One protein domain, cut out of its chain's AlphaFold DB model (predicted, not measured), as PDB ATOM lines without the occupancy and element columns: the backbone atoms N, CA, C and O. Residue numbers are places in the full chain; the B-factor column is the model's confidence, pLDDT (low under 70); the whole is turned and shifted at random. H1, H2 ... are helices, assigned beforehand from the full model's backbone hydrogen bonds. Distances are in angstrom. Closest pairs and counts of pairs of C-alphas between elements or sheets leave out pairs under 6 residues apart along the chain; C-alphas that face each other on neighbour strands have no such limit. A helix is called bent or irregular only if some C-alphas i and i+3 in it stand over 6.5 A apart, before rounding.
ATOM      1  N   CYS A  32      50.643  50.062  47.342       67.19
ATOM      2  CA  CYS A  32      50.376  48.669  46.974       67.19
ATOM      3  C   CYS A  32      51.477  48.087  46.075       67.19
ATOM      4  O   CYS A  32      51.793  46.907  46.189       67.19
ATOM      5  N   VAL A  33      52.083  48.896  45.204       69.69
ATOM      6  CA  VAL A  33      53.189  48.476  44.328       69.69
ATOM      7  C   VAL A  33      54.528  48.415  45.077       69.69
ATOM      8  O   VAL A  33      55.333  47.530  44.806       69.69
ATOM      9  N   SER A  34      54.770  49.330  46.022       66.25
ATOM     10  CA  SER A  34      56.017  49.404  46.808       66.25
ATOM     11  C   SER A  34      56.015  48.557  48.083       66.25
ATOM     12  O   SER A  34      57.071  48.307  48.663       66.25
ATOM     13  N   SER A  35      54.846  48.109  48.535       66.44
ATOM     14  CA  SER A  35      54.709  47.169  49.645       66.44
ATOM     15  C   SER A  35      55.161  45.765  49.246       66.44
ATOM     16  O   SER A  35      55.233  45.421  48.069       66.44
ATOM     17  N   SER A  36      55.430  44.923  50.249       68.75
ATOM     18  CA  SER A  36      55.677  43.487  50.072       68.75
ATOM     19  C   SER A  36      54.706  42.876  49.049       68.75
ATOM     20  O   SER A  36      53.487  43.025  49.185       68.75
ATOM     21  N   ARG A  37      55.234  42.154  48.045       69.31
ATOM     22  CA  ARG A  37      54.428  41.471  47.012       69.31
ATOM     23  C   ARG A  37      53.305  40.628  47.624       69.31
ATOM     24  O   ARG A  37      52.205  40.607  47.088       69.31
ATOM     25  N   ALA A  38      53.558  39.991  48.767       68.31
ATOM     26  CA  ALA A  38      52.565  39.177  49.462       68.31
ATOM     27  C   ALA A  38      51.367  40.003  49.969       68.31
ATOM     28  O   ALA A  38      50.222  39.577  49.829       68.31
ATOM     29  N   LEU A  39      51.617  41.202  50.506       68.25
ATOM     30  CA  LEU A  39      50.580  42.100  51.024       68.25
ATOM     31  C   LEU A  39      49.680  42.626  49.895       68.25
ATOM     32  O   LEU A  39      48.457  42.595  50.004       68.25
ATOM     33  N   SER A  40      50.291  43.048  48.788       68.81
ATOM     34  CA  SER A  40      49.579  43.565  47.615       68.81
ATOM     35  C   SER A  40      48.687  42.507  46.960       68.81
ATOM     36  O   SER A  40      47.527  42.775  46.650       68.81
ATOM     37  N   ILE A  41      49.187  41.270  46.837       75.25
ATOM     38  CA  ILE A  41      48.421  40.144  46.287       75.25
ATOM     39  C   ILE A  41      47.194  39.841  47.154       75.25
ATOM     40  O   ILE A  41      46.112  39.650  46.607       75.25
ATOM     41  N   ARG A  42      47.317  39.848  48.489       69.88
ATOM     42  CA  ARG A  42      46.178  39.592  49.392       69.88
ATOM     43  C   ARG A  42      45.113  40.690  49.322       69.88
ATOM     44  O   ARG A  42      43.924  40.385  49.297       69.88
ATOM     45  N   ILE A  43      45.528  41.957  49.242       73.31
ATOM     46  CA  ILE A  43      44.606  43.090  49.063       73.31
ATOM     47  C   ILE A  43      43.883  42.976  47.715       73.31
ATOM     48  O   ILE A  43      42.663  43.128  47.661       73.31
ATOM     49  N   ALA A  44      44.611  42.657  46.642       77.88
ATOM     50  CA  ALA A  44      44.028  42.457  45.320       77.88
ATOM     51  C   ALA A  44      43.056  41.265  45.290       77.88
ATOM     52  O   ALA A  44      41.976  41.386  44.723       77.88
ATOM     53  N   GLN A  45      43.392  40.146  45.940       78.00
ATOM     54  CA  GLN A  45      42.507  38.984  46.078       78.00
ATOM     55  C   GLN A  45      41.206  39.345  46.801       78.00
ATOM     56  O   GLN A  45      40.133  38.996  46.319       78.00
ATOM     57  N   CYS A  46      41.285  40.094  47.905       74.19
ATOM     58  CA  CYS A  46      40.119  40.582  48.643       74.19
ATOM     59  C   CYS A  46      39.250  41.509  47.788       74.19
ATOM     60  O   CYS A  46      38.042  41.305  47.681       74.19
ATOM     61  N   PHE A  47      39.868  42.486  47.122       79.25
ATOM     62  CA  PHE A  47      39.151  43.437  46.279       79.25
ATOM     63  C   PHE A  47      38.474  42.759  45.083       79.25
ATOM     64  O   PHE A  47      37.302  43.012  44.820       79.25
ATOM     65  N   LEU A  48      39.185  41.874  44.380       81.75
ATOM     66  CA  LEU A  48      38.651  41.168  43.218       81.75
ATOM     67  C   LEU A  48      37.577  40.157  43.607       81.75
ATOM     68  O   LEU A  48      36.559  40.091  42.928       81.75
ATOM     69  N   LEU A  49      37.765  39.407  44.696       81.25
ATOM     70  CA  LEU A  49      36.766  38.449  45.165       81.25
ATOM     71  C   LEU A  49      35.485  39.167  45.596       81.25
ATOM     72  O   LEU A  49      34.405  38.821  45.123       81.25
ATOM     73  N   ASN A  50      35.601  40.193  46.444       78.19
ATOM     74  CA  ASN A  50      34.439  40.941  46.918       78.19
ATOM     75  C   ASN A  50      33.767  41.668  45.750       78.19
ATOM     76  O   ASN A  50      32.557  41.559  45.576       78.19
ATOM     77  N   GLY A  51      34.544  42.329  44.890       81.62
ATOM     78  CA  GLY A  51      34.035  42.983  43.689       81.62
ATOM     79  C   GLY A  51      33.296  42.015  42.765       81.62
ATOM     80  O   GLY A  51      32.186  42.318  42.340       81.62
ATOM     81  N   PHE A  52      33.859  40.834  42.505       85.25
ATOM     82  CA  PHE A  52      33.234  39.816  41.662       85.25
ATOM     83  C   PHE A  52      31.946  39.263  42.277       85.25
ATOM     84  O   PHE A  52      30.938  39.164  41.583       85.25
ATOM     85  N   ILE A  53      31.944  38.952  43.576       85.12
ATOM     86  CA  ILE A  53      30.757  38.441  44.272       85.12
ATOM     87  C   ILE A  53      29.641  39.492  44.278       85.12
ATOM     88  O   ILE A  53      28.507  39.173  43.919       85.12
ATOM     89  N   PHE A  54      29.945  40.743  44.638       81.31
ATOM     90  CA  PHE A  54      28.945  41.812  44.721       81.31
ATOM     91  C   PHE A  54      28.432  42.242  43.355       81.31
ATOM     92  O   PHE A  54      27.221  42.256  43.130       81.31
ATOM     93  N   LEU A  55      29.340  42.579  42.439       83.12
ATOM     94  CA  LEU A  55      28.971  43.041  41.108       83.12
ATOM     95  C   LEU A  55      28.316  41.914  40.309       83.12
ATOM     96  O   LEU A  55      27.319  42.152  39.636       83.12
ATOM     97  N   GLY A  56      28.825  40.686  40.440       84.75
ATOM     98  CA  GLY A  56      28.229  39.494  39.848       84.75
ATOM     99  C   GLY A  56      26.817  39.248  40.367       84.75
ATOM    100  O   GLY A  56      25.899  39.123  39.565       84.75
ATOM    101  N   SER A  57      26.603  39.278  41.686       84.12
ATOM    102  CA  SER A  57      25.266  39.083  42.270       84.12
ATOM    103  C   SER A  57      24.283  40.184  41.872       84.12
ATOM    104  O   SER A  57      23.125  39.893  41.569       84.12
ATOM    105  N   LEU A  58      24.735  41.441  41.819       84.69
ATOM    106  CA  LEU A  58      23.914  42.563  41.366       84.69
ATOM    107  C   LEU A  58      23.545  42.427  39.883       84.69
ATOM    108  O   LEU A  58      22.397  42.675  39.512       84.69
ATOM    109  N   LEU A  59      24.492  42.001  39.044       86.06
ATOM    110  CA  LEU A  59      24.259  41.758  37.624       86.06
ATOM    111  C   LEU A  59      23.304  40.578  37.413       86.06
ATOM    112  O   LEU A  59      22.382  40.688  36.614       86.06
ATOM    113  N   THR A  60      23.460  39.479  38.152       86.50
ATOM    114  CA  THR A  60      22.522  38.347  38.112       86.50
ATOM    115  C   THR A  60      21.117  38.794  38.506       86.50
ATOM    116  O   THR A  60      20.157  38.461  37.814       86.50
ATOM    117  N   LEU A  61      20.978  39.607  39.557       83.44
ATOM    118  CA  LEU A  61      19.682  40.140  39.966       83.44
ATOM    119  C   LEU A  61      19.055  41.013  38.866       83.44
ATOM    120  O   LEU A  61      17.903  40.804  38.490       83.44
ATOM    121  N   LYS A  62      19.807  41.986  38.339       83.38
ATOM    122  CA  LYS A  62      19.304  42.985  37.382       83.38
ATOM    123  C   LYS A  62      19.093  42.434  35.975       83.38
ATOM    124  O   LYS A  62      18.102  42.788  35.347       83.38
ATOM    125  N   SER A  63      19.990  41.581  35.498       85.62
ATOM    126  CA  SER A  63      20.008  41.106  34.110       85.62
ATOM    127  C   SER A  63      19.381  39.729  33.921       85.62
ATOM    128  O   SER A  63      19.051  39.384  32.792       85.62
ATOM    129  N   VAL A  64      19.225  38.934  34.987       86.12
ATOM    130  CA  VAL A  64      18.631  37.589  34.902       86.12
ATOM    131  C   VAL A  64      17.362  37.509  35.740       86.12
ATOM    132  O   VAL A  64      16.293  37.323  35.178       86.12
ATOM    133  N   VAL A  65      17.446  37.697  37.059       84.00
ATOM    134  CA  VAL A  65      16.329  37.418  37.983       84.00
ATOM    135  C   VAL A  65      15.145  38.364  37.771       84.00
ATOM    136  O   VAL A  65      14.010  37.913  37.691       84.00
ATOM    137  N   ILE A  66      15.379  39.673  37.662       81.75
ATOM    138  CA  ILE A  66      14.311  40.654  37.422       81.75
ATOM    139  C   ILE A  66      13.625  40.438  36.061       81.75
ATOM    140  O   ILE A  66      12.396  40.381  36.043       81.75
ATOM    141  N   PRO A  67      14.347  40.299  34.932       83.81
ATOM    142  CA  PRO A  67      13.700  40.051  33.648       83.81
ATOM    143  C   PRO A  67      13.027  38.674  33.554       83.81
ATOM    144  O   PRO A  67      11.963  38.591  32.949       83.81
ATOM    145  N   THR A  68      13.550  37.607  34.173       83.19
ATOM    146  CA  THR A  68      12.835  36.313  34.216       83.19
ATOM    147  C   THR A  68      11.573  36.389  35.070       83.19
ATOM    148  O   THR A  68      10.547  35.833  34.686       83.19
ATOM    149  N   LEU A  69      11.615  37.125  36.184       81.19
ATOM    150  CA  LEU A  69      10.443  37.418  37.006       81.19
ATOM    151  C   LEU A  69       9.388  38.208  36.239       81.19
ATOM    152  O   LEU A  69       8.217  37.873  36.335       81.19
ATOM    153  N   LEU A  70       9.794  39.217  35.470       79.94
ATOM    154  CA  LEU A  70       8.898  39.986  34.604       79.94
ATOM    155  C   LEU A  70       8.345  39.151  33.442       79.94
ATOM    156  O   LEU A  70       7.233  39.395  32.994       79.94
ATOM    157  N   TRP A  71       9.098  38.164  32.955       78.81
ATOM    158  CA  TRP A  71       8.634  37.257  31.905       78.81
ATOM    159  C   TRP A  71       7.594  36.248  32.417       78.81
ATOM    160  O   TRP A  71       6.614  35.974  31.730       78.81
ATOM    161  N   ILE A  72       7.785  35.714  33.629       79.69
ATOM    162  CA  ILE A  72       6.868  34.751  34.265       79.69
ATOM    163  C   ILE A  72       5.661  35.453  34.912       79.69
ATOM    164  O   ILE A  72       4.551  34.930  34.850       79.69
ATOM    165  N   LEU A  73       5.860  36.640  35.494       74.38
ATOM    166  CA  LEU A  73       4.832  37.500  36.090       74.38
ATOM    167  C   LEU A  73       4.887  38.912  35.454       74.38
ATOM    168  O   LEU A  73       5.511  39.817  36.023       74.38
ATOM    169  N   PRO A  74       4.257  39.118  34.282       68.75
ATOM    170  CA  PRO A  74       4.282  40.399  33.576       68.75
ATOM    171  C   PRO A  74       3.538  41.520  34.314       68.75
ATOM    172  O   PRO A  74       2.506  41.304  34.947       68.75
ATOM    173  N   GLU A  75       4.074  42.742  34.218       61.12
ATOM    174  CA  GLU A  75       3.496  43.958  34.819       61.12
ATOM    175  C   GLU A  75       2.285  44.500  34.048       61.12
ATOM    176  O   GLU A  75       1.451  45.199  34.624       61.12
ATOM    177  N   GLN A  76       2.182  44.198  32.754       58.47
ATOM    178  CA  GLN A  76       1.103  44.657  31.890       58.47
ATOM    179  C   GLN A  76       0.477  43.468  31.158       58.47
ATOM    180  O   GLN A  76       1.178  42.629  30.593       58.47
ATOM    181  N   CYS A  77      -0.856  43.403  31.154       56.34
ATOM    182  CA  CYS A  77      -1.585  42.531  30.239       56.34
ATOM    183  C   CYS A  77      -1.382  43.063  28.817       56.34
ATOM    184  O   CYS A  77      -2.084  43.979  28.389       56.34
ATOM    185  N   ASP A  78      -0.414  42.509  28.092       47.47
ATOM    186  CA  ASP A  78      -0.306  42.759  26.660       47.47
ATOM    187  C   ASP A  78      -1.563  42.238  25.951       47.47
ATOM    188  O   ASP A  78      -2.059  41.142  26.226       47.47
ATOM    189  N   GLN A  79      -2.056  43.023  24.989       51.94
ATOM    190  CA  GLN A  79      -3.255  42.756  24.176       51.94
ATOM    191  C   GLN A  79      -3.222  41.424  23.393       51.94
ATOM    192  O   GLN A  79      -4.197  41.079  22.730       51.94
ATOM    193  N   SER A  80      -2.120  40.675  23.448       45.97
ATOM    194  CA  SER A  80      -1.900  39.425  22.719       45.97
ATOM    195  C   SER A  80      -2.321  38.164  23.485       45.97
ATOM    196  O   SER A  80      -2.613  37.154  22.845       45.97
ATOM    197  N   HIS A  88      -9.515  40.412  37.115       62.34
ATOM    198  CA  HIS A  88      -9.296  40.250  38.545       62.34
ATOM    199  C   HIS A  88      -8.097  41.072  39.012       62.34
ATOM    200  O   HIS A  88      -6.957  40.611  39.000       62.34
ATOM    201  N   THR A  89      -8.369  42.269  39.541       67.12
ATOM    202  CA  THR A  89      -7.417  43.101  40.306       67.12
ATOM    203  C   THR A  89      -6.643  42.288  41.358       67.12
ATOM    204  O   THR A  89      -5.474  42.558  41.628       67.12
ATOM    205  N   ALA A  90      -7.268  41.240  41.906       70.88
ATOM    206  CA  ALA A  90      -6.651  40.298  42.835       70.88
ATOM    207  C   ALA A  90      -5.477  39.500  42.231       70.88
ATOM    208  O   ALA A  90      -4.496  39.257  42.928       70.88
ATOM    209  N   ALA A  91      -5.534  39.122  40.950       70.75
ATOM    210  CA  ALA A  91      -4.468  38.366  40.290       70.75
ATOM    211  C   ALA A  91      -3.211  39.225  40.089       70.75
ATOM    212  O   ALA A  91      -2.110  38.790  40.411       70.75
ATOM    213  N   VAL A  92      -3.376  40.480  39.657       72.88
ATOM    214  CA  VAL A  92      -2.265  41.440  39.509       72.88
ATOM    215  C   VAL A  92      -1.626  41.760  40.864       72.88
ATOM    216  O   VAL A  92      -0.399  41.779  40.983       72.88
ATOM    217  N   ALA A  93      -2.438  41.946  41.911       75.88
ATOM    218  CA  ALA A  93      -1.940  42.143  43.272       75.88
ATOM    219  C   ALA A  93      -1.162  40.917  43.783       75.88
ATOM    220  O   ALA A  93      -0.086  41.066  44.364       75.88
ATOM    221  N   MET A  94      -1.663  39.708  43.515       78.81
ATOM    222  CA  MET A  94      -0.989  38.458  43.866       78.81
ATOM    223  C   MET A  94       0.344  38.305  43.129       78.81
ATOM    224  O   MET A  94       1.327  37.913  43.751       78.81
ATOM    225  N   TYR A  95       0.416  38.661  41.844       79.00
ATOM    226  CA  TYR A  95       1.663  38.625  41.076       79.00
ATOM    227  C   TYR A  95       2.696  39.633  41.592       79.00
ATOM    228  O   TYR A  95       3.854  39.276  41.813       79.00
ATOM    229  N   SER A  96       2.289  40.870  41.871       77.94
ATOM    230  CA  SER A  96       3.183  41.865  42.475       77.94
ATOM    231  C   SER A  96       3.744  41.383  43.821       77.94
ATOM    232  O   SER A  96       4.954  41.440  44.058       77.94
ATOM    233  N   PHE A  97       2.885  40.799  44.666       83.56
ATOM    234  CA  PHE A  97       3.290  40.217  45.943       83.56
ATOM    235  C   PHE A  97       4.257  39.037  45.771       83.56
ATOM    236  O   PHE A  97       5.304  39.005  46.419       83.56
ATOM    237  N   LEU A  98       3.960  38.100  44.861       83.00
ATOM    238  CA  LEU A  98       4.828  36.950  44.583       83.00
ATOM    239  C   LEU A  98       6.207  37.395  44.089       83.00
ATOM    240  O   LEU A  98       7.219  36.845  44.515       83.00
ATOM    241  N   ARG A  99       6.256  38.400  43.207       82.44
ATOM    242  CA  ARG A  99       7.505  38.962  42.687       82.44
ATOM    243  C   ARG A  99       8.329  39.602  43.798       82.44
ATOM    244  O   ARG A  99       9.522  39.322  43.885       82.44
ATOM    245  N   SER A 100       7.707  40.418  44.649       83.94
ATOM    246  CA  SER A 100       8.382  41.017  45.806       83.94
ATOM    247  C   SER A 100       8.935  39.935  46.737       83.94
ATOM    248  O   SER A 100      10.104  39.988  47.110       83.94
ATOM    249  N   GLY A 101       8.137  38.904  47.032       86.25
ATOM    250  CA  GLY A 101       8.559  37.776  47.859       86.25
ATOM    251  C   GLY A 101       9.717  36.985  47.247       86.25
ATOM    252  O   GLY A 101      10.671  36.657  47.944       86.25
ATOM    253  N   LEU A 102       9.694  36.723  45.936       84.94
ATOM    254  CA  LEU A 102      10.771  35.984  45.270       84.94
ATOM    255  C   LEU A 102      12.081  36.785  45.223       84.94
ATOM    256  O   LEU A 102      13.159  36.206  45.365       84.94
ATOM    257  N   VAL A 103      11.995  38.111  45.063       84.31
ATOM    258  CA  VAL A 103      13.159  39.002  45.169       84.31
ATOM    259  C   VAL A 103      13.721  38.972  46.588       84.31
ATOM    260  O   VAL A 103      14.929  38.803  46.745       84.31
ATOM    261  N   GLU A 104      12.882  39.067  47.622       85.62
ATOM    262  CA  GLU A 104      13.349  38.966  49.012       85.62
ATOM    263  C   GLU A 104      14.006  37.617  49.312       85.62
ATOM    264  O   GLU A 104      15.084  37.583  49.904       85.62
ATOM    265  N   ILE A 105      13.426  36.508  48.845       87.81
ATOM    266  CA  ILE A 105      14.020  35.172  48.978       87.81
ATOM    267  C   ILE A 105      15.401  35.138  48.313       87.81
ATOM    268  O   ILE A 105      16.350  34.618  48.899       87.81
ATOM    269  N   PHE A 106      15.555  35.729  47.126       85.50
ATOM    270  CA  PHE A 106      16.863  35.832  46.483       85.50
ATOM    271  C   PHE A 106      17.848  36.647  47.334       85.50
ATOM    272  O   PHE A 106      18.980  36.213  47.540       85.50
ATOM    273  N   TYR A 107      17.442  37.781  47.906       82.81
ATOM    274  CA  TYR A 107      18.313  38.518  48.825       82.81
ATOM    275  C   TYR A 107      18.734  37.652  50.022       82.81
ATOM    276  O   TYR A 107      19.932  37.508  50.272       82.81
ATOM    277  N   VAL A 108      17.780  37.025  50.714       86.81
ATOM    278  CA  VAL A 108      18.002  36.222  51.933       86.81
ATOM    279  C   VAL A 108      18.864  34.988  51.687       86.81
ATOM    280  O   VAL A 108      19.748  34.708  52.491       86.81
ATOM    281  N   PHE A 109      18.643  34.254  50.598       85.94
ATOM    282  CA  PHE A 109      19.291  32.957  50.372       85.94
ATOM    283  C   PHE A 109      20.453  32.994  49.377       85.94
ATOM    284  O   PHE A 109      21.253  32.063  49.355       85.94
ATOM    285  N   TRP A 110      20.582  34.051  48.575       85.19
ATOM    286  CA  TRP A 110      21.702  34.217  47.648       85.19
ATOM    287  C   TRP A 110      22.646  35.320  48.113       85.19
ATOM    288  O   TRP A 110      23.828  35.076  48.353       85.19
ATOM    289  N   PHE A 111      22.128  36.537  48.283       81.94
ATOM    290  CA  PHE A 111      22.968  37.704  48.541       81.94
ATOM    291  C   PHE A 111      23.595  37.684  49.943       81.94
ATOM    292  O   PHE A 111      24.808  37.846  50.067       81.94
ATOM    293  N   TYR A 112      22.807  37.433  50.995       81.31
ATOM    294  CA  TYR A 112      23.320  37.399  52.371       81.31
ATOM    295  C   TYR A 112      24.337  36.271  52.620       81.31
ATOM    296  O   TYR A 112      25.385  36.553  53.201       81.31
ATOM    297  N   PRO A 113      24.129  35.020  52.167       85.69
ATOM    298  CA  PRO A 113      25.126  33.972  52.344       85.69
ATOM    299  C   PRO A 113      26.427  34.281  51.604       85.69
ATOM    300  O   PRO A 113      27.501  34.138  52.184       85.69
ATOM    301  N   LEU A 114      26.352  34.778  50.363       83.38
ATOM    302  CA  LEU A 114      27.537  35.209  49.616       83.38
ATOM    303  C   LEU A 114      28.285  36.344  50.327       83.38
ATOM    304  O   LEU A 114      29.515  36.308  50.394       83.38
ATOM    305  N   TYR A 115      27.558  37.306  50.906       81.00
ATOM    306  CA  TYR A 115      28.135  38.353  51.751       81.00
ATOM    307  C   TYR A 115      28.868  37.760  52.959       81.00
ATOM    308  O   TYR A 115      30.019  38.109  53.211       81.00
ATOM    309  N   ILE A 116      28.235  36.832  53.683       80.25
ATOM    310  CA  ILE A 116      28.819  36.191  54.867       80.25
ATOM    311  C   ILE A 116      30.097  35.428  54.493       80.25
ATOM    312  O   ILE A 116      31.116  35.578  55.166       80.25
ATOM    313  N   PHE A 117      30.095  34.664  53.399       81.31
ATOM    314  CA  PHE A 117      31.296  33.969  52.926       81.31
ATOM    315  C   PHE A 117      32.413  34.940  52.522       81.31
ATOM    316  O   PHE A 117      33.562  34.755  52.925       81.31
ATOM    317  N   SER A 118      32.081  35.997  51.777       81.38
ATOM    318  CA  SER A 118      33.008  37.075  51.411       81.38
ATOM    319  C   SER A 118      33.609  37.746  52.650       81.38
ATOM    320  O   SER A 118      34.823  37.967  52.707       81.38
ATOM    321  N   PHE A 119      32.795  37.995  53.675       75.38
ATOM    322  CA  PHE A 119      33.224  38.569  54.943       75.38
ATOM    323  C   PHE A 119      34.183  37.638  55.696       75.38
ATOM    324  O   PHE A 119      35.263  38.068  56.106       75.38
ATOM    325  N   ILE A 120      33.857  36.349  55.826       75.44
ATOM    326  CA  ILE A 120      34.725  35.362  56.490       75.44
ATOM    327  C   ILE A 120      36.079  35.260  55.774       75.44
ATOM    328  O   ILE A 120      37.128  35.332  56.408       75.44
ATOM    329  N   ILE A 121      36.089  35.164  54.444       75.56
ATOM    330  CA  ILE A 121      37.341  35.093  53.677       75.56
ATOM    331  C   ILE A 121      38.150  36.388  53.832       75.56
ATOM    332  O   ILE A 121      39.362  36.345  54.048       75.56
ATOM    333  N   SER A 122      37.479  37.541  53.781       72.50
ATOM    334  CA  SER A 122      38.129  38.841  53.944       72.50
ATOM    335  C   SER A 122      38.747  38.988  55.337       72.50
ATOM    336  O   SER A 122      39.895  39.407  55.439       72.50
ATOM    337  N   THR A 123      38.054  38.575  56.404       68.25
ATOM    338  CA  THR A 123      38.583  38.614  57.782       68.25
ATOM    339  C   THR A 123      39.806  37.720  57.978       68.25
ATOM    340  O   THR A 123      40.781  38.162  58.593       68.25
ATOM    341  N   LEU A 124      39.822  36.519  57.391       72.81
ATOM    342  CA  LEU A 124      41.000  35.645  57.396       72.81
ATOM    343  C   LEU A 124      42.198  36.307  56.697       72.81
ATOM    344  O   LEU A 124      43.318  36.267  57.206       72.81
ATOM    345  N   TRP A 125      41.971  36.980  55.566       69.12
ATOM    346  CA  TRP A 125      43.024  37.700  54.850       69.12
ATOM    347  C   TRP A 125      43.480  38.973  55.570       69.12
ATOM    348  O   TRP A 125      44.682  39.244  55.592       69.12
ATOM    349  N   TYR A 126      42.577  39.727  56.205       65.38
ATOM    350  CA  TYR A 126      42.927  40.921  56.984       65.38
ATOM    351  C   TYR A 126      43.840  40.590  58.165       65.38
ATOM    352  O   TYR A 126      44.790  41.334  58.420       65.38
ATOM    353  N   GLY A 127      43.613  39.456  58.837       66.94
ATOM    354  CA  GLY A 127      44.481  38.985  59.918       66.94
ATOM    355  C   GLY A 127      45.934  38.785  59.471       66.94
ATOM    356  O   GLY A 127      46.861  39.159  60.190       66.94
ATOM    357  N   ASP A 128      46.152  38.259  58.267       68.19
ATOM    358  CA  ASP A 128      47.497  38.063  57.711       68.19
ATOM    359  C   ASP A 128      48.113  39.366  57.184       68.19
ATOM    360  O   ASP A 128      49.297  39.638  57.404       68.19
ATOM    361  N   ILE A 129      47.307  40.206  56.530       67.75
ATOM    362  CA  ILE A 129      47.705  41.538  56.049       67.75
ATOM    363  C   ILE A 129      48.215  42.388  57.220       67.75
ATOM    364  O   ILE A 129      49.295  42.975  57.121       67.75
ATOM    365  N   ALA A 130      47.487  42.418  58.340       66.75
ATOM    366  CA  ALA A 130      47.863  43.191  59.520       66.75
ATOM    367  C   ALA A 130      49.218  42.740  60.096       66.75
ATOM    368  O   ALA A 130      50.075  43.579  60.382       66.75
ATOM    369  N   LYS A 131      49.459  41.424  60.184       69.00
ATOM    370  CA  LYS A 131      50.744  40.867  60.647       69.00
ATOM    371  C   LYS A 131      51.907  41.293  59.746       69.00
ATOM    372  O   LYS A 131      52.949  41.717  60.246       69.00
ATOM    373  N   HIS A 132      51.732  41.225  58.425       67.56
ATOM    374  CA  HIS A 132      52.771  41.626  57.472       67.56
ATOM    375  C   HIS A 132      53.026  43.137  57.470       67.56
ATOM    376  O   HIS A 132      54.183  43.557  57.433       67.56
ATOM    377  N   ALA A 133      51.976  43.956  57.543       67.06
ATOM    378  CA  ALA A 133      52.112  45.406  57.642       67.06
ATOM    379  C   ALA A 133      52.871  45.807  58.918       67.06
ATOM    380  O   ALA A 133      53.772  46.646  58.864       67.06
ATOM    381  N   LEU A 134      52.570  45.158  60.049       67.81
ATOM    382  CA  LEU A 134      53.229  45.425  61.326       67.81
ATOM    383  C   LEU A 134      54.714  45.046  61.283       67.81
ATOM    384  O   LEU A 134      55.555  45.807  61.759       67.81
ATOM    385  N   ALA A 135      55.046  43.911  60.663       73.38
ATOM    386  CA  ALA A 135      56.430  43.478  60.487       73.38
ATOM    387  C   ALA A 135      57.262  44.499  59.688       73.38
ATOM    388  O   ALA A 135      58.382  44.809  60.084       73.38
ATOM    389  N   VAL A 136      56.698  45.079  58.621       72.62
ATOM    390  CA  VAL A 136      57.373  46.096  57.789       72.62
ATOM    391  C   VAL A 136      57.547  47.428  58.527       72.62
ATOM    392  O   VAL A 136      58.573  48.091  58.383       72.62
ATOM    393  N   VAL A 137      56.562  47.848  59.325       73.50
ATOM    394  CA  VAL A 137      56.691  49.064  60.147       73.50
ATOM    395  C   VAL A 137      57.750  48.867  61.233       73.50
ATOM    396  O   VAL A 137      58.573  49.757  61.457       73.50
ATOM    397  N   LYS A 138      57.773  47.692  61.874       71.94
ATOM    398  CA  LYS A 138      58.769  47.347  62.894       71.94
ATOM    399  C   LYS A 138      60.181  47.289  62.307       71.94
ATOM    400  O   LYS A 138      61.085  47.842  62.923       71.94
ATOM    401  N   SER A 139      60.364  46.691  61.125       69.75
ATOM    402  CA  SER A 139      61.678  46.629  60.470       69.75
ATOM    403  C   SER A 139      62.193  48.025  60.120       69.75
ATOM    404  O   SER A 139      63.288  48.380  60.533       69.75
ATOM    405  N   LYS A 140      61.359  48.882  59.512       70.12
ATOM    406  CA  LYS A 140      61.733  50.275  59.209       70.12
ATOM    407  C   LYS A 140      62.087  51.093  60.454       70.12
ATOM    408  O   LYS A 140      62.942  51.968  60.377       70.12
ATOM    409  N   LYS A 141      61.435  50.832  61.594       67.19
ATOM    410  CA  LYS A 141      61.753  51.495  62.868       67.19
ATOM    411  C   LYS A 141      63.087  51.010  63.448       67.19
ATOM    412  O   LYS A 141      63.825  51.833  63.981       67.19
ATOM    413  N   LEU A 142      63.410  49.718  63.329       64.81
ATOM    414  CA  LEU A 142      64.727  49.192  63.707       64.81
ATOM    415  C   LEU A 142      65.838  49.755  62.813       64.81
ATOM    416  O   LEU A 142      66.841  50.221  63.342       64.81
TER     417      LEU A 142
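This is residues 32 to 80 and 88 to 142 of the 258 residues of an uncharacterized protein of Hordeum vulgare subsp. vulgare (UniProt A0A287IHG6). Two long helices lie side by side and run opposite ways, making a thin rod. H2, the longer, makes the length, and its residues 137 to 142 stick out free at one end. The printed part has 104 residues with two named helices, H1 then H2, and no named strand; the class is all helix. The whole is extended, with a radius of gyration of the C-alphas of 22.4 A and spans of 79 by 21 by 14 A.

H2, residues 89 to 142, is 76.1 A from first to last C-alpha, from (-7.417, 43.101, 40.306) to (64.727, 49.192, 63.707). It is neither bent nor irregular, but only just: C-alphas 109 and 112 are 6.3 A apart. H1, residues 37 to 72, is 49.7 A long and begins with C-alpha 37 at (54.428, 41.471, 47.012). It is only just irregular, with C-alphas 63 and 66 6.6 A apart.

H2 and H1 touch, their closest C-alphas being those of Ile 129 and Leu 39, 5.8 A apart. They run opposite ways at a shallow tilt of 3 degrees. O i to N i+4 pairs are within hydrogen-bond range in 47 of 50 for H2 and 30 of 32 for H1.

The C-alphas farthest apart, of Gln 79 and Leu 142, are 78.9 A apart. The link from H1 to H2 runs across the cut, where residues 81 to 87 are not printed; C-alphas 80 and 88 are 17.5 A apart. Mean pLDDT of the printed part is 75.6, with 33 residues under 70, among them 74 to 80 and 125 to 134.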